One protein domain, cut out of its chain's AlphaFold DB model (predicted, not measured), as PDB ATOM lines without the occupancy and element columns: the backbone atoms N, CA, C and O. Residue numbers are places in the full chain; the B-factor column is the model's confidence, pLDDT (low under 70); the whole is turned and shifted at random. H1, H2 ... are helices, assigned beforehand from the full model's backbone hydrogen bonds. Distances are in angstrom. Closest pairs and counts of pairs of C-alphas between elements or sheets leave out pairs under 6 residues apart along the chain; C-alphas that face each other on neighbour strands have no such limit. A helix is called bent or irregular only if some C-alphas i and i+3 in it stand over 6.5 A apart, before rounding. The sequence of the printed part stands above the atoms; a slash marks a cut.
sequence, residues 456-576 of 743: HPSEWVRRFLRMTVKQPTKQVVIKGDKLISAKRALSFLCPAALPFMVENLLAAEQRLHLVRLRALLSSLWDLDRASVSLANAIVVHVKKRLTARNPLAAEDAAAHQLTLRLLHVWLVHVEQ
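Overview. This is residues 456 to 576 of the 743 residues of an uncharacterized protein of Porphyra umbilicalis (UniProt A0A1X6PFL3). A long helical hairpin, H4 and H5, has the shorter helix H2 packed along H4 in the middle of the model. H1 crosses H2 and H4 on the side away from H5, while H3 stands across one end of the model, near the end of H2 and the start of H4. The printed part has 121 residues with five named helices, in the order H1, H2, H3, H4, H5, and no named strand; the class is all helix, with 83 residues in the helices. The whole is compact, with a radius of gyration of the C-alphas of 14.3 A and spans of 43 by 33 by 25 A.

Arrangement. H5, residues 554 to 576, and H4, residues 527 to 546, form a helical hairpin: they touch at a shallow tilt of 31 degrees, opposite ways, and their closest C-alphas, those of His 560 and Val 542, are 6.2 A apart. H4 also touches H2, residues 483 to 493, at a shallow tilt of 22 degrees, opposite ways; the closest C-alphas, of Leu 527 and Leu 493, are 6.1 A apart. H1, residues 459 to 470, touches H2 with residues 460 to 465 alone, at a steep tilt of 52 degrees, the same way; the closest C-alphas, of Val 461 and Ala 489, are 5.0 A apart. H1 touches H4 with residues 464 to 469 alone, at a steep tilt of 51 degrees, opposite ways; the closest C-alphas, of Thr 468 and Ser 531, are 5.9 A apart. H3, residues 508 to 524, only just touches H2, with 3 pairs of C-alphas within 8 A, the closest being those of Arg 518 and Leu 493 at 6.5 A. H3 and H4 are close but not clearly touching, with the C-alphas of Leu 521 and Leu 527 7.5 A apart. H5 is apart from H1, H2 and H3, and H1 is apart from H3. Every O i to N i+4 pair is within hydrogen-bond range in H1, H2, H3 and H5; in H4 13 of 16 are.

Along the chain. H5 is 33.6 A long and ends at C-alpha 576 (-27.340, 170.747, 71.414). H4, 28.1 A, begins at C-alpha 527 (-27.862, 179.795, 83.342); it is irregular, with C-alphas 530 and 533 7.3 A apart, and has a kink of 37 degrees near residue 534. H3 is 24.8 A long. H1, 16.0 A, begins at C-alpha 459 (-15.833, 191.303, 93.872), and H2 measures 15.6 A.

Size, cuts and confidence. The two C-alphas farthest apart, of Ser 523 and Arg 549, are 44.2 A apart. The printed part has no cut. The links H1 to H2, with 12 residues, and H2 to H3, with 14, are long; H3 to H4 is tight and H4 to H5 is short. The mean pLDDT of the printed part is 79.4, and 20 residues are under 70, among them 456 to 459 and 502 to 510.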
ATOM      1  N   HIS A 456     -21.184 185.799  97.485       56.84
ATOM      2  CA  HIS A 456     -19.880 185.441  96.926       56.84
ATOM      3  C   HIS A 456     -18.801 186.449  97.363       56.84
ATOM      4  O   HIS A 456     -18.941 187.628  97.030       56.84
ATOM      5  N   PRO A 457     -17.686 186.039  97.999       55.97
ATOM      6  CA  PRO A 457     -16.713 186.966  98.588       55.97
ATOM      7  C   PRO A 457     -15.895 187.743  97.543       55.97
ATOM      8  O   PRO A 457     -15.605 188.919  97.716       55.97
ATOM      9  N   SER A 458     -15.566 187.160  96.387       64.12
ATOM     10  CA  SER A 458     -14.805 187.888  95.354       64.12
ATOM     11  C   SER A 458     -15.648 188.927  94.598       64.12
ATOM     12  O   SER A 458     -16.601 188.571  93.903       64.12
ATOM     13  N   GLU A 459     -15.235 190.199  94.645       62.84
ATOM     14  CA  GLU A 459     -15.833 191.303  93.872       62.84
ATOM     15  C   GLU A 459     -15.812 191.044  92.361       62.84
ATOM     16  O   GLU A 459     -16.812 191.235  91.669       62.84
ATOM     17  N   TRP A 460     -14.683 190.561  91.840       70.69
ATOM     18  CA  TRP A 460     -14.541 190.276  90.415       70.69
ATOM     19  C   TRP A 460     -15.455 189.142  89.967       70.69
ATOM     20  O   TRP A 460     -16.035 189.238  88.887       70.69
ATOM     21  N   VAL A 461     -15.654 188.118  90.802       73.56
ATOM     22  CA  VAL A 461     -16.648 187.076  90.517       73.56
ATOM     23  C   VAL A 461     -18.045 187.685  90.467       73.56
ATOM     24  O   VAL A 461     -18.709 187.539  89.445       73.56
ATOM     25  N   ARG A 462     -18.461 188.464  91.477       71.81
ATOM     26  CA  ARG A 462     -19.764 189.162  91.469       71.81
ATOM     27  C   ARG A 462     -19.962 190.025  90.221       71.81
ATOM     28  O   ARG A 462     -21.045 190.049  89.638       71.81
ATOM     29  N   ARG A 463     -18.908 190.698  89.758       71.44
ATOM     30  CA  ARG A 463     -18.931 191.492  88.526       71.44
ATOM     31  C   ARG A 463     -19.148 190.629  87.282       71.44
ATOM     32  O   ARG A 463     -19.949 191.014  86.433       71.44
ATOM     33  N   PHE A 464     -18.477 189.483  87.170       75.31
ATOM     34  CA  PHE A 464     -18.714 188.534  86.077       75.31
ATOM     35  C   PHE A 464     -20.124 187.941  86.141       75.31
ATOM     36  O   PHE A 464     -20.810 187.985  85.127       75.31
ATOM     37  N   LEU A 465     -20.602 187.518  87.319       77.56
ATOM     38  CA  LEU A 465     -21.978 187.042  87.514       77.56
ATOM     39  C   LEU A 465     -22.996 188.064  87.003       77.56
ATOM     40  O   LEU A 465     -23.875 187.724  86.214       77.56
ATOM     41  N   ARG A 466     -22.828 189.337  87.378       73.81
ATOM     42  CA  ARG A 466     -23.694 190.435  86.931       73.81
ATOM     43  C   ARG A 466     -23.676 190.621  85.427       73.81
ATOM     44  O   ARG A 466     -24.736 190.778  84.837       73.81
ATOM     45  N   MET A 467     -22.493 190.653  84.815       74.88
ATOM     46  CA  MET A 467     -22.384 190.812  83.363       74.88
ATOM     47  C   MET A 467     -23.096 189.665  82.644       74.88
ATOM     48  O   MET A 467     -23.857 189.928  81.717       74.88
ATOM     49  N   THR A 468     -22.932 188.437  83.140       77.88
ATOM     50  CA  THR A 468     -23.563 187.239  82.585       77.88
ATOM     51  C   THR A 468     -25.088 187.277  82.681       77.88
ATOM     52  O   THR A 468     -25.759 187.053  81.680       77.88
ATOM     53  N   VAL A 469     -25.669 187.604  83.842       75.12
ATOM     54  CA  VAL A 469     -27.140 187.566  84.010       75.12
ATOM     55  C   VAL A 469     -27.848 188.838  83.533       75.12
ATOM     56  O   VAL A 469     -29.009 188.784  83.127       75.12
ATOM     57  N   LYS A 470     -27.164 189.992  83.555       70.50
ATOM     58  CA  LYS A 470     -27.737 191.280  83.135       70.50
ATOM     59  C   LYS A 470     -27.641 191.493  81.628       70.50
ATOM     60  O   LYS A 470     -28.540 192.108  81.074       70.50
ATOM     61  N   GLN A 471     -26.564 191.037  80.982       68.94
ATOM     62  CA  GLN A 471     -26.299 191.255  79.552       68.94
ATOM     63  C   GLN A 471     -25.706 189.989  78.899       68.94
ATOM     64  O   GLN A 471     -24.581 190.040  78.397       68.94
ATOM     65  N   PRO A 472     -26.435 188.857  78.871       65.06
ATOM     66  CA  PRO A 472     -25.887 187.562  78.439       65.06
ATOM     67  C   PRO A 472     -25.408 187.544  76.978       65.06
ATOM     68  O   PRO A 472     -24.545 186.749  76.614       65.06
ATOM     69  N   THR A 473     -25.941 188.426  76.130       65.75
ATOM     70  CA  THR A 473     -25.553 188.570  74.716       65.75
ATOM     71  C   THR A 473     -24.367 189.492  74.493       65.75
ATOM     72  O   THR A 473     -23.793 189.499  73.404       65.75
ATOM     73  N   LYS A 474     -23.978 190.283  75.495       74.12
ATOM     74  CA  LYS A 474     -22.837 191.178  75.358       74.12
ATOM     75  C   LYS A 474     -21.553 190.381  75.521       74.12
ATOM     76  O   LYS A 474     -21.416 189.583  76.449       74.12
ATOM     77  N   GLN A 475     -20.598 190.625  74.630       76.88
ATOM     78  CA  GLN A 475     -19.281 190.013  74.720       76.88
ATOM     79  C   GLN A 475     -18.622 190.377  76.057       76.88
ATOM     80  O   GLN A 475     -18.474 191.557  76.396       76.88
ATOM     81  N   VAL A 476     -18.226 189.359  76.820       80.12
ATOM     82  CA  VAL A 476     -17.466 189.548  78.054       80.12
ATOM     83  C   VAL A 476     -15.992 189.739  77.700       80.12
ATOM     84  O   VAL A 476     -15.404 188.946  76.973       80.12
ATOM     85  N   VAL A 477     -15.375 190.793  78.233       79.81
ATOM     86  CA  VAL A 477     -13.939 191.054  78.062       79.81
ATOM     87  C   VAL A 477     -13.228 190.822  79.391       79.81
ATOM     88  O   VAL A 477     -13.509 191.503  80.379       79.81
ATOM     89  N   ILE A 478     -12.287 189.875  79.413       82.81
ATOM     90  CA  ILE A 478     -11.445 189.579  80.581       82.81
ATOM     91  C   ILE A 478     -10.168 190.417  80.486       82.81
ATOM     92  O   ILE A 478      -9.367 190.234  79.568       82.81
ATOM     93  N   LYS A 479      -9.978 191.339  81.437       78.88
ATOM     94  CA  LYS A 479      -8.780 192.189  81.548       78.88
ATOM     95  C   LYS A 479      -7.780 191.606  82.553       78.88
ATOM     96  O   LYS A 479      -8.197 191.067  83.575       78.88
ATOM     97  N   GLY A 480      -6.483 191.781  82.286       69.81
ATOM     98  CA  GLY A 480      -5.396 191.520  83.238       69.81
ATOM     99  C   GLY A 480      -5.335 190.087  83.786       69.81
ATOM    100  O   GLY A 480      -5.495 189.112  83.056       69.81
ATOM    101  N   ASP A 481      -5.105 189.982  85.091       73.38
ATOM    102  CA  ASP A 481      -4.999 188.776  85.928       73.38
ATOM    103  C   ASP A 481      -6.361 188.168  86.337       73.38
ATOM    104  O   ASP A 481      -6.427 187.228  87.126       73.38
ATOM    105  N   LYS A 482      -7.487 188.660  85.796       82.56
ATOM    106  CA  LYS A 482      -8.840 188.296  86.272       82.56
ATOM    107  C   LYS A 482      -9.401 186.983  85.702       82.56
ATOM    108  O   LYS A 482     -10.584 186.689  85.890       82.56
ATOM    109  N   LEU A 483      -8.571 186.174  85.038       82.75
ATOM    110  CA  LEU A 483      -8.957 184.880  84.459       82.75
ATOM    111  C   LEU A 483      -9.494 183.904  85.520       82.75
ATOM    112  O   LEU A 483     -10.501 183.241  85.287       82.75
ATOM    113  N   ILE A 484      -8.864 183.844  86.697       83.31
ATOM    114  CA  ILE A 484      -9.283 182.948  87.789       83.31
ATOM    115  C   ILE A 484     -10.679 183.332  88.298       83.31
ATOM    116  O   ILE A 484     -11.535 182.466  88.473       83.31
ATOM    117  N   SER A 485     -10.956 184.628  88.470       82.62
ATOM    118  CA  SER A 485     -12.288 185.108  88.857       82.62
ATOM    119  C   SER A 485     -13.346 184.805  87.793       82.62
ATOM    120  O   SER A 485     -14.466 184.447  88.140       82.62
ATOM    121  N   ALA A 486     -13.004 184.887  86.504       83.06
ATOM    122  CA  ALA A 486     -13.917 184.500  85.430       83.06
ATOM    123  C   ALA A 486     -14.238 182.992  85.466       83.06
ATOM    124  O   ALA A 486     -15.408 182.619  85.399       83.06
ATOM    125  N   LYS A 487     -13.224 182.131  85.649       85.38
ATOM    126  CA  LYS A 487     -13.407 180.675  85.802       85.38
ATOM    127  C   LYS A 487     -14.278 180.328  87.019       85.38
ATOM    128  O   LYS A 487     -15.171 179.496  86.904       85.38
ATOM    129  N   ARG A 488     -14.070 180.998  88.161       84.44
ATOM    130  CA  ARG A 488     -14.895 180.820  89.374       84.44
ATOM    131  C   ARG A 488     -16.347 181.241  89.161       84.44
ATOM    132  O   ARG A 488     -17.248 180.506  89.540       84.44
ATOM    133  N   ALA A 489     -16.577 182.378  88.503       85.50
ATOM    134  CA  ALA A 489     -17.926 182.830  88.166       85.50
ATOM    135  C   ALA A 489     -18.660 181.828  87.261       85.50
ATOM    136  O   ALA A 489     -19.835 181.546  87.487       85.50
ATOM    137  N   LEU A 490     -17.965 181.272  86.263       87.38
ATOM    138  CA  LEU A 490     -18.535 180.268  85.367       87.38
ATOM    139  C   LEU A 490     -18.832 178.951  86.095       87.38
ATOM    140  O   LEU A 490     -19.918 178.416  85.920       87.38
ATOM    141  N   SER A 491     -17.914 178.470  86.940       86.62
ATOM    142  CA  SER A 491     -18.133 177.276  87.772       86.62
ATOM    143  C   SER A 491     -19.339 177.444  88.703       86.62
ATOM    144  O   SER A 491     -20.176 176.555  88.812       86.62
ATOM    145  N   PHE A 492     -19.498 178.620  89.318       85.25
ATOM    146  CA  PHE A 492     -20.650 178.910  90.169       85.25
ATOM    147  C   PHE A 492     -21.984 178.865  89.400       85.25
ATOM    148  O   PHE A 492     -22.949 178.268  89.872       85.25
ATOM    149  N   LEU A 493     -22.065 179.489  88.219       85.69
ATOM    150  CA  LEU A 493     -23.298 179.489  87.419       85.69
ATOM    151  C   LEU A 493     -23.584 178.095  86.838       85.69
ATOM    152  O   LEU A 493     -24.699 177.575  86.958       85.69
ATOM    153  N   CYS A 494     -22.549 177.470  86.277       88.56
ATOM    154  CA  CYS A 494     -22.597 176.218  85.532       88.56
ATOM    155  C   CYS A 494     -21.500 175.260  86.037       88.56
ATOM    156  O   CYS A 494     -20.454 175.139  85.396       88.56
ATOM    157  N   PRO A 495     -21.728 174.535  87.151       86.25
ATOM    158  CA  PRO A 495     -20.724 173.634  87.727       86.25
ATOM    159  C   PRO A 495     -20.219 172.566  86.750       86.25
ATOM    160  O   PRO A 495     -19.043 172.214  86.767       86.25
ATOM    161  N   ALA A 496     -21.079 172.104  85.835       84.81
ATOM    162  CA  ALA A 496     -20.718 171.146  84.792       84.81
ATOM    163  C   ALA A 496     -19.687 171.685  83.777       84.81
ATOM    164  O   ALA A 496     -18.994 170.894  83.145       84.81
ATOM    165  N   ALA A 497     -19.557 173.010  83.623       85.94
ATOM    166  CA  ALA A 497     -18.607 173.617  82.691       85.94
ATOM    167  C   ALA A 497     -17.154 173.506  83.179       85.94
ATOM    168  O   ALA A 497     -16.230 173.388  82.375       85.94
ATOM    169  N   LEU A 498     -16.946 173.578  84.499       86.44
ATOM    170  CA  LEU A 498     -15.632 173.546  85.148       86.44
ATOM    171  C   LEU A 498     -15.715 172.794  86.495       86.44
ATOM    172  O   LEU A 498     -15.535 173.407  87.547       86.44
ATOM    173  N   PRO A 499     -15.949 171.468  86.492       77.12
ATOM    174  CA  PRO A 499     -16.289 170.698  87.700       77.12
ATOM    175  C   PRO A 499     -15.170 170.627  88.750       77.12
ATOM    176  O   PRO A 499     -15.419 170.359  89.919       77.12
ATOM    177  N   PHE A 500     -13.932 170.894  88.343       71.62
ATOM    178  CA  PHE A 500     -12.729 170.898  89.179       71.62
ATOM    179  C   PHE A 500     -12.498 172.245  89.886       71.62
ATOM    180  O   PHE A 500     -11.695 172.334  90.810       71.62
ATOM    181  N   MET A 501     -13.218 173.301  89.490       70.94
ATOM    182  CA  MET A 501     -13.194 174.609  90.148       70.94
ATOM    183  C   MET A 501     -14.185 174.623  91.320       70.94
ATOM    184  O   MET A 501     -15.147 175.395  91.319       70.94
ATOM    185  N   VAL A 502     -13.976 173.739  92.300       56.94
ATOM    186  CA  VAL A 502     -14.823 173.635  93.496       56.94
ATOM    187  C   VAL A 502     -14.372 174.654  94.538       56.94
ATOM    188  O   VAL A 502     -13.180 174.815  94.801       56.94
ATOM    189  N   GLU A 503     -15.322 175.337  95.175       60.91
ATOM    190  CA  GLU A 503     -15.043 176.269  96.272       60.91
ATOM    191  C   GLU A 503     -14.760 175.532  97.595       60.91
ATOM    192  O   GLU A 503     -15.386 175.768  98.627       60.91
ATOM    193  N   ASN A 504     -13.780 174.625  97.567       51.69
ATOM    194  CA  ASN A 504     -13.374 173.789  98.702       51.69
ATOM    195  C   ASN A 504     -12.803 174.597  99.877       51.69
ATOM    196  O   ASN A 504     -12.724 174.092 100.991       51.69
ATOM    197  N   LEU A 505     -12.434 175.855  99.639       55.12
ATOM    198  CA  LEU A 505     -11.910 176.767 100.657       55.12
ATOM    199  C   LEU A 505     -13.012 177.503 101.438       55.12
ATOM    200  O   LEU A 505     -12.699 178.247 102.359       55.12
ATOM    201  N   LEU A 506     -14.288 177.336 101.067       63.41
ATOM    202  CA  LEU A 506     -15.407 177.963 101.775       63.41
ATOM    203  C   LEU A 506     -15.965 177.048 102.866       63.41
ATOM    204  O   LEU A 506     -15.985 175.825 102.700       63.41
ATOM    205  N   ALA A 507     -16.472 177.652 103.942       67.06
ATOM    206  CA  ALA A 507     -17.174 176.949 105.013       67.06
ATOM    207  C   ALA A 507     -18.468 176.284 104.497       67.06
ATOM    208  O   ALA A 507     -19.068 176.747 103.524       67.06
ATOM    209  N   ALA A 508     -18.923 175.209 105.152       69.50
ATOM    210  CA  ALA A 508     -20.101 174.440 104.726       69.50
ATOM    211  C   ALA A 508     -21.369 175.308 104.585       69.50
ATOM    212  O   ALA A 508     -22.109 175.185 103.609       69.50
ATOM    213  N   GLU A 509     -21.567 176.246 105.508       61.56
ATOM    214  CA  GLU A 509     -22.678 177.200 105.495       61.56
ATOM    215  C   GLU A 509     -22.635 178.139 104.274       61.56
ATOM    216  O   GLU A 509     -23.632 178.331 103.577       61.56
ATOM    217  N   GLN A 510     -21.453 178.657 103.934       63.12
ATOM    218  CA  GLN A 510     -21.261 179.504 102.753       63.12
ATOM    219  C   GLN A 510     -21.517 178.733 101.452       63.12
ATOM    220  O   GLN A 510     -22.133 179.268 100.528       63.12
ATOM    221  N   ARG A 511     -21.116 177.456 101.386       70.56
ATOM    222  CA  ARG A 511     -21.441 176.580 100.246       70.56
ATOM    223  C   ARG A 511     -22.952 176.403 100.101       70.56
ATOM    224  O   ARG A 511     -23.468 176.507  98.990       70.56
ATOM    225  N   LEU A 512     -23.677 176.209 101.205       69.62
ATOM    226  CA  LEU A 512     -25.139 176.111 101.192       69.62
ATOM    227  C   LEU A 512     -25.798 177.413 100.700       69.62
ATOM    228  O   LEU A 512     -26.728 177.363  99.892       69.62
ATOM    229  N   HIS A 513     -25.301 178.580 101.123       66.06
ATOM    230  CA  HIS A 513     -25.779 179.880 100.638       66.06
ATOM    231  C   HIS A 513     -25.573 180.057  99.131       66.06
ATOM    232  O   HIS A 513     -26.481 180.508  98.430       66.06
ATOM    233  N   LEU A 514     -24.421 179.640  98.611       71.00
ATOM    234  CA  LEU A 514     -24.123 179.674  97.182       71.00
ATOM    235  C   LEU A 514     -25.005 178.709  96.380       71.00
ATOM    236  O   LEU A 514     -25.496 179.081  95.315       71.00
ATOM    237  N   VAL A 515     -25.284 177.513  96.906       75.56
ATOM    238  CA  VAL A 515     -26.226 176.560  96.293       75.56
ATOM    239  C   VAL A 515     -27.633 177.155  96.222       75.56
ATOM    240  O   VAL A 515     -28.251 177.142  95.155       75.56
ATOM    241  N   ARG A 516     -28.131 177.732  97.324       73.44
ATOM    242  CA  ARG A 516     -29.448 178.392  97.377       73.44
ATOM    243  C   ARG A 516     -29.523 179.585  96.430       73.44
ATOM    244  O   ARG A 516     -30.514 179.746  95.719       73.44
ATOM    245  N   LEU A 517     -28.463 180.386  96.364       73.31
ATOM    246  CA  LEU A 517     -28.382 181.497  95.428       73.31
ATOM    247  C   LEU A 517     -28.420 181.009  93.980       73.31
ATOM    248  O   LEU A 517     -29.188 181.523  93.173       73.31
ATOM    249  N   ARG A 518     -27.619 180.002  93.638       81.50
ATOM    250  CA  ARG A 518     -27.630 179.425  92.296       81.50
ATOM    251  C   ARG A 518     -29.012 178.870  91.947       81.50
ATOM    252  O   ARG A 518     -29.454 179.055  90.815       81.50
ATOM    253  N   ALA A 519     -29.706 178.234  92.891       79.25
ATOM    254  CA  ALA A 519     -31.071 177.747  92.692       79.25
ATOM    255  C   ALA A 519     -32.047 178.896  92.382       79.25
ATOM    256  O   ALA A 519     -32.810 178.805  91.421       79.25
ATOM    257  N   LEU A 520     -31.952 180.012  93.113       77.06
ATOM    258  CA  LEU A 520     -32.714 181.233  92.834       77.06
ATOM    259  C   LEU A 520     -32.379 181.830  91.457       77.06
ATOM    260  O   LEU A 520     -33.271 182.216  90.712       77.06
ATOM    261  N   LEU A 521     -31.103 181.888  91.072       79.75
ATOM    262  CA  LEU A 521     -30.728 182.367  89.738       79.75
ATOM    263  C   LEU A 521     -31.203 181.397  88.639       79.75
ATOM    264  O   LEU A 521     -31.628 181.836  87.577       79.75
ATOM    265  N   SER A 522     -31.199 180.089  88.893       82.38
ATOM    266  CA  SER A 522     -31.644 179.057  87.941       82.38
ATOM    267  C   SER A 522     -33.158 179.024  87.735       82.38
ATOM    268  O   SER A 522     -33.619 178.582  86.676       82.38
ATOM    269  N   SER A 523     -33.936 179.465  88.730       80.19
ATOM    270  CA  SER A 523     -35.386 179.626  88.587       80.19
ATOM    271  C   SER A 523     -35.733 180.847  87.738       80.19
ATOM    272  O   SER A 523     -36.745 180.844  87.049       80.19
ATOM    273  N   LEU A 524     -34.865 181.859  87.706       78.75
ATOM    274  CA  LEU A 524     -35.095 183.091  86.956       78.75
ATOM    275  C   LEU A 524     -34.513 183.049  85.533       78.75
ATOM    276  O   LEU A 524     -35.167 183.459  84.567       78.75
ATOM    277  N   TRP A 525     -33.305 182.503  85.390       83.19
ATOM    278  CA  TRP A 525     -32.534 182.450  84.150       83.19
ATOM    279  C   TRP A 525     -32.235 181.012  83.707       83.19
ATOM    280  O   TRP A 525     -32.087 180.089  84.509       83.19
ATOM    281  N   ASP A 526     -32.082 180.837  82.399       86.25
ATOM    282  CA  ASP A 526     -31.371 179.708  81.803       86.25
ATOM    283  C   ASP A 526     -29.861 179.978  81.915       86.25
ATOM    284  O   ASP A 526     -29.277 180.692  81.091       86.25
ATOM    285  N   LEU A 527     -29.253 179.485  82.999       86.94
ATOM    286  CA  LEU A 527     -27.862 179.795  83.342       86.94
ATOM    287  C   LEU A 527     -26.864 179.270  82.313       86.94
ATOM    288  O   LEU A 527     -25.876 179.957  82.046       86.94
ATOM    289  N   ASP A 528     -27.134 178.117  81.702       87.44
ATOM    290  CA  ASP A 528     -26.243 177.524  80.707       87.44
ATOM    291  C   ASP A 528     -26.154 178.419  79.475       87.44
ATOM    292  O   ASP A 528     -25.071 178.862  79.080       87.44
ATOM    293  N   ARG A 529     -27.312 178.813  78.938       84.50
ATOM    294  CA  ARG A 529     -27.370 179.708  77.780       84.50
ATOM    295  C   ARG A 529     -26.921 181.135  78.098       84.50
ATOM    296  O   ARG A 529     -26.403 181.815  77.210       84.50
ATOM    297  N   ALA A 530     -27.126 181.611  79.326       84.69
ATOM    298  CA  ALA A 530     -26.646 182.923  79.755       84.69
ATOM    299  C   ALA A 530     -25.110 182.975  79.848       84.69
ATOM    300  O   ALA A 530     -24.515 184.013  79.563       84.69
ATOM    301  N   SER A 531     -24.463 181.858  80.193       89.56
ATOM    302  CA  SER A 531     -23.028 181.795  80.500       89.56
ATOM    303  C   SER A 531     -22.110 181.585  79.291       89.56
ATOM    304  O   SER A 531     -20.894 181.734  79.421       89.56
ATOM    305  N   VAL A 532     -22.660 181.324  78.100       89.19
ATOM    306  CA  VAL A 532     -21.892 181.084  76.859       89.19
ATOM    307  C   VAL A 532     -20.907 182.218  76.544       89.19
ATOM    308  O   VAL A 532     -19.744 181.959  76.235       89.19
ATOM    309  N   SER A 533     -21.322 183.485  76.674       86.50
ATOM    310  CA  SER A 533     -20.440 184.640  76.411       86.50
ATOM    311  C   SER A 533     -19.233 184.677  77.363       86.50
ATOM    312  O   SER A 533     -18.108 184.954  76.943       86.50
ATOM    313  N   LEU A 534     -19.441 184.326  78.638       90.00
ATOM    314  CA  LEU A 534     -18.371 184.231  79.632       90.00
ATOM    315  C   LEU A 534     -17.425 183.057  79.328       90.00
ATOM    316  O   LEU A 534     -16.208 183.230  79.393       90.00
ATOM    317  N   ALA A 535     -17.961 181.891  78.957       91.44
ATOM    318  CA  ALA A 535     -17.163 180.725  78.573       91.44
ATOM    319  C   ALA A 535     -16.279 181.012  77.347       91.44
ATOM    320  O   ALA A 535     -15.074 180.760  77.383       91.44
ATOM    321  N   ASN A 536     -16.836 181.641  76.309       90.44
ATOM    322  CA  ASN A 536     -16.083 182.054  75.123       90.44
ATOM    323  C   ASN A 536     -14.971 183.058  75.461       90.44
ATOM    324  O   ASN A 536     -13.851 182.939  74.962       90.44
ATOM    325  N   ALA A 537     -15.238 184.011  76.358       88.94
ATOM    326  CA  ALA A 537     -14.222 184.947  76.827       88.94
ATOM    327  C   ALA A 537     -13.056 184.238  77.542       88.94
ATOM    328  O   ALA A 537     -11.895 184.602  77.336       88.94
ATOM    329  N   ILE A 538     -13.349 183.205  78.343       91.06
ATOM    330  CA  ILE A 538     -12.328 182.370  78.992       91.06
ATOM    331  C   ILE A 538     -11.516 181.616  77.935       91.06
ATOM    332  O   ILE A 538     -10.291 181.681  77.981       91.06
ATOM    333  N   VAL A 539     -12.158 180.970  76.955       91.69
ATOM    334  CA  VAL A 539     -11.467 180.249  75.866       91.69
ATOM    335  C   VAL A 539     -10.475 181.156  75.135       91.69
ATOM    336  O   VAL A 539      -9.309 180.791  74.980       91.69
ATOM    337  N   VAL A 540     -10.906 182.356  74.731       90.56
ATOM    338  CA  VAL A 540     -10.045 183.332  74.039       90.56
ATOM    339  C   VAL A 540      -8.850 183.726  74.908       90.56
ATOM    340  O   VAL A 540      -7.712 183.733  74.436       90.56
ATOM    341  N   HIS A 541      -9.084 184.023  76.187       88.88
ATOM    342  CA  HIS A 541      -8.022 184.455  77.091       88.88
ATOM    343  C   HIS A 541      -7.025 183.323  77.402       88.88
ATOM    344  O   HIS A 541      -5.821 183.566  77.455       88.88
ATOM    345  N   VAL A 542      -7.503 182.083  77.560       88.69
ATOM    346  CA  VAL A 542      -6.659 180.898  77.782       88.69
ATOM    347  C   VAL A 542      -5.795 180.595  76.558       88.69
ATOM    348  O   VAL A 542      -4.589 180.406  76.707       88.69
ATOM    349  N   LYS A 543      -6.368 180.616  75.347       89.62
ATOM    350  CA  LYS A 543      -5.598 180.444  74.103       89.62
ATOM    351  C   LYS A 543      -4.486 181.489  73.997       89.62
ATOM    352  O   LYS A 543      -3.340 181.126  73.769       89.62
ATOM    353  N   LYS A 544      -4.800 182.762  74.270       87.69
ATOM    354  CA  LYS A 544      -3.819 183.858  74.255       87.69
ATOM    355  C   LYS A 544      -2.662 183.645  75.243       87.69
ATOM    356  O   LYS A 544      -1.541 184.047  74.949       87.69
ATOM    357  N   ARG A 545      -2.925 183.047  76.411       83.00
ATOM    358  CA  ARG A 545      -1.895 182.718  77.413       83.00
ATOM    359  C   ARG A 545      -0.985 181.581  76.952       83.00
ATOM    360  O   ARG A 545       0.219 181.692  77.132       83.00
ATOM    361  N   LEU A 546      -1.544 180.543  76.332       85.31
ATOM    362  CA  LEU A 546      -0.775 179.417  75.789       85.31
ATOM    363  C   LEU A 546       0.115 179.821  74.603       85.31
ATOM    364  O   LEU A 546       1.166 179.227  74.405       85.31
ATOM    365  N   THR A 547      -0.288 180.835  73.831       84.38
ATOM    366  CA  THR A 547       0.473 181.352  72.678       84.38
ATOM    367  C   THR A 547       1.362 182.556  73.017       84.38
ATOM    368  O   THR A 547       1.850 183.229  72.109       84.38
ATOM    369  N   ALA A 548       1.506 182.920  74.295       81.50
ATOM    370  CA  ALA A 548       2.314 184.071  74.695       81.50
ATOM    371  C   ALA A 548       3.816 183.792  74.498       81.50
ATOM    372  O   ALA A 548       4.264 182.658  74.621       81.50
ATOM    373  N   ARG A 549       4.605 184.844  74.225       68.06
ATOM    374  CA  ARG A 549       6.058 184.728  73.977       68.06
ATOM    375  C   ARG A 549       6.849 184.181  75.170       68.06
ATOM    376  O   ARG A 549       7.900 183.590  74.963       68.06
ATOM    377  N   ASN A 550       6.349 184.376  76.389       73.31
ATOM    378  CA  ASN A 550       6.979 183.849  77.595       73.31
ATOM    379  C   ASN A 550       6.362 182.481  77.913       73.31
ATOM    380  O   ASN A 550       5.144 182.427  78.125       73.31
ATOM    381  N   PRO A 551       7.158 181.397  77.940       70.12
ATOM    382  CA  PRO A 551       6.642 180.064  78.201       70.12
ATOM    383  C   PRO A 551       6.062 179.976  79.617       70.12
ATOM    384  O   PRO A 551       6.632 180.489  80.580       70.12
ATOM    385  N   LEU A 552       4.897 179.338  79.722       80.19
ATOM    386  CA  LEU A 552       4.271 179.000  80.999       80.19
ATOM    387  C   LEU A 552       4.968 177.780  81.611       80.19
ATOM    388  O   LEU A 552       5.519 176.951  80.886       80.19
ATOM    389  N   ALA A 553       4.879 177.630  82.932       85.38
ATOM    390  CA  ALA A 553       5.245 176.377  83.581       85.38
ATOM    391  C   ALA A 553       4.404 175.215  83.011       85.38
ATOM    392  O   ALA A 553       3.245 175.401  82.628       85.38
ATOM    393  N   ALA A 554       4.976 174.008  82.953       81.94
ATOM    394  CA  ALA A 554       4.315 172.839  82.364       81.94
ATOM    395  C   ALA A 554       2.965 172.519  83.038       81.94
ATOM    396  O   ALA A 554       1.987 172.193  82.360       81.94
ATOM    397  N   GLU A 555       2.889 172.690  84.359       81.00
ATOM    398  CA  GLU A 555       1.670 172.507  85.153       81.00
ATOM    399  C   GLU A 555       0.578 173.517  84.778       81.00
ATOM    400  O   GLU A 555      -0.574 173.144  84.536       81.00
ATOM    401  N   ASP A 556       0.945 174.794  84.629       79.75
ATOM    402  CA  ASP A 556       0.027 175.843  84.189       79.75
ATOM    403  C   ASP A 556      -0.479 175.570  82.771       79.75
ATOM    404  O   ASP A 556      -1.670 175.727  82.492       79.75
ATOM    405  N   ALA A 557       0.399 175.148  81.857       83.50
ATOM    406  CA  ALA A 557       0.018 174.805  80.493       83.50
ATOM    407  C   ALA A 557      -0.983 173.632  80.462       83.50
ATOM    408  O   ALA A 557      -2.008 173.725  79.779       83.50
ATOM    409  N   ALA A 558      -0.749 172.580  81.253       86.06
ATOM    410  CA  ALA A 558      -1.655 171.437  81.378       86.06
ATOM    411  C   ALA A 558      -3.029 171.841  81.950       86.06
ATOM    412  O   ALA A 558      -4.069 171.472  81.396       86.06
ATOM    413  N   ALA A 559      -3.064 172.677  82.993       83.62
ATOM    414  CA  ALA A 559      -4.309 173.186  83.576       83.62
ATOM    415  C   ALA A 559      -5.114 174.058  82.589       83.62
ATOM    416  O   ALA A 559      -6.352 173.998  82.525       83.62
ATOM    417  N   HIS A 560      -4.424 174.864  81.778       88.06
ATOM    418  CA  HIS A 560      -5.035 175.653  80.709       88.06
ATOM    419  C   HIS A 560      -5.600 174.767  79.586       88.06
ATOM    420  O   HIS A 560      -6.725 175.002  79.142       88.06
ATOM    421  N   GLN A 561      -4.884 173.718  79.176       89.31
ATOM    422  CA  GLN A 561      -5.368 172.745  78.190       89.31
ATOM    423  C   GLN A 561      -6.588 171.960  78.695       89.31
ATOM    424  O   GLN A 561      -7.565 171.809  77.959       89.31
ATOM    425  N   LEU A 562      -6.583 171.530  79.960       88.06
ATOM    426  CA  LEU A 562      -7.731 170.873  80.595       88.06
ATOM    427  C   LEU A 562      -8.961 171.793  80.623       88.06
ATOM    428  O   LEU A 562     -10.062 171.366  80.273       88.06
ATOM    429  N   THR A 563      -8.763 173.075  80.958       88.62
ATOM    430  CA  THR A 563      -9.828 174.091  80.905       88.62
ATOM    431  C   THR A 563     -10.441 174.173  79.501       88.62
ATOM    432  O   THR A 563     -11.662 174.197  79.372       88.62
ATOM    433  N   LEU A 564      -9.619 174.201  78.441       91.56
ATOM    434  CA  LEU A 564     -10.117 174.264  77.061       91.56
ATOM    435  C   LEU A 564     -10.928 173.024  76.673       91.56
ATOM    436  O   LEU A 564     -11.981 173.173  76.057       91.56
ATOM    437  N   ARG A 565     -10.472 171.821  77.048       91.69
ATOM    438  CA  ARG A 565     -11.186 170.567  76.750       91.69
ATOM    439  C   ARG A 565     -12.568 170.535  77.402       91.69
ATOM    440  O   ARG A 565     -13.548 170.229  76.733       91.69
ATOM    441  N   LEU A 566     -12.658 170.897  78.680       89.62
ATOM    442  CA  LEU A 566     -13.920 170.839  79.427       89.62
ATOM    443  C   LEU A 566     -14.918 171.905  78.969       89.62
ATOM    444  O   LEU A 566     -16.092 171.594  78.771       89.62
ATOM    445  N   LEU A 567     -14.448 173.123  78.680       92.06
ATOM    446  CA  LEU A 567     -15.303 174.151  78.083       92.06
ATOM    447  C   LEU A 567     -15.783 173.770  76.685       92.06
ATOM    448  O   LEU A 567     -16.911 174.097  76.339       92.06
ATOM    449  N   HIS A 568     -14.963 173.077  75.894       91.69
ATOM    450  CA  HIS A 568     -15.377 172.604  74.577       91.69
ATOM    451  C   HIS A 568     -16.524 171.591  74.675       91.69
ATOM    452  O   HIS A 568     -17.557 171.793  74.043       91.69
ATOM    453  N   VAL A 569     -16.385 170.560  75.518       90.94
ATOM    454  CA  VAL A 569     -17.440 169.554  75.743       90.94
ATOM    455  C   VAL A 569     -18.729 170.211  76.243       90.94
ATOM    456  O   VAL A 569     -19.812 169.935  75.729       90.94
ATOM    457  N   TRP A 570     -18.617 171.118  77.213       92.38
ATOM    458  CA  TRP A 570     -19.778 171.802  77.773       92.38
ATOM    459  C   TRP A 570     -20.463 172.734  76.763       92.38
ATOM    460  O   TRP A 570     -21.683 172.699  76.647       92.38
ATOM    461  N   LEU A 571     -19.713 173.528  75.990       90.31
ATOM    462  CA  LEU A 571     -20.290 174.417  74.971       90.31
ATOM    463  C   LEU A 571     -21.067 173.632  73.906       90.31
ATOM    464  O   LEU A 571     -22.179 174.027  73.564       90.31
ATOM    465  N   VAL A 572     -20.529 172.493  73.458       88.50
ATOM    466  CA  VAL A 572     -21.215 171.591  72.518       88.50
ATOM    467  C   VAL A 572     -22.524 171.066  73.118       88.50
ATOM    468  O   VAL A 572     -23.556 171.076  72.451       88.50
ATOM    469  N   HIS A 573     -22.522 170.675  74.395       86.44
ATOM    470  CA  HIS A 573     -23.733 170.236  75.092       86.44
ATOM    471  C   HIS A 573     -24.800 171.346  75.186       86.44
ATOM    472  O   HIS A 573     -25.982 171.102  74.941       86.44
ATOM    473  N   VAL A 574     -24.398 172.586  75.486       84.69
ATOM    474  CA  VAL A 574     -25.321 173.734  75.573       84.69
ATOM    475  C   VAL A 574     -25.924 174.097  74.212       84.69
ATOM    476  O   VAL A 574     -27.096 174.478  74.145       84.69
ATOM    477  N   GLU A 575     -25.151 173.969  73.129       77.94
ATOM    478  CA  GLU A 575     -25.625 174.180  71.755       77.94
ATOM    479  C   GLU A 575     -26.634 173.113  71.314       77.94
ATOM    480  O   GLU A 575     -27.606 173.438  70.630       77.94
ATOM    481  N   GLN A 576     -26.450 171.864  71.746       73.81
ATOM    482  CA  GLN A 576     -27.340 170.747  71.414       73.81
ATOM    483  C   GLN A 576     -28.652 170.754  72.219       73.81
ATOM    484  O   GLN A 576     -29.667 170.259  71.731       73.81
TER     485      GLN A 576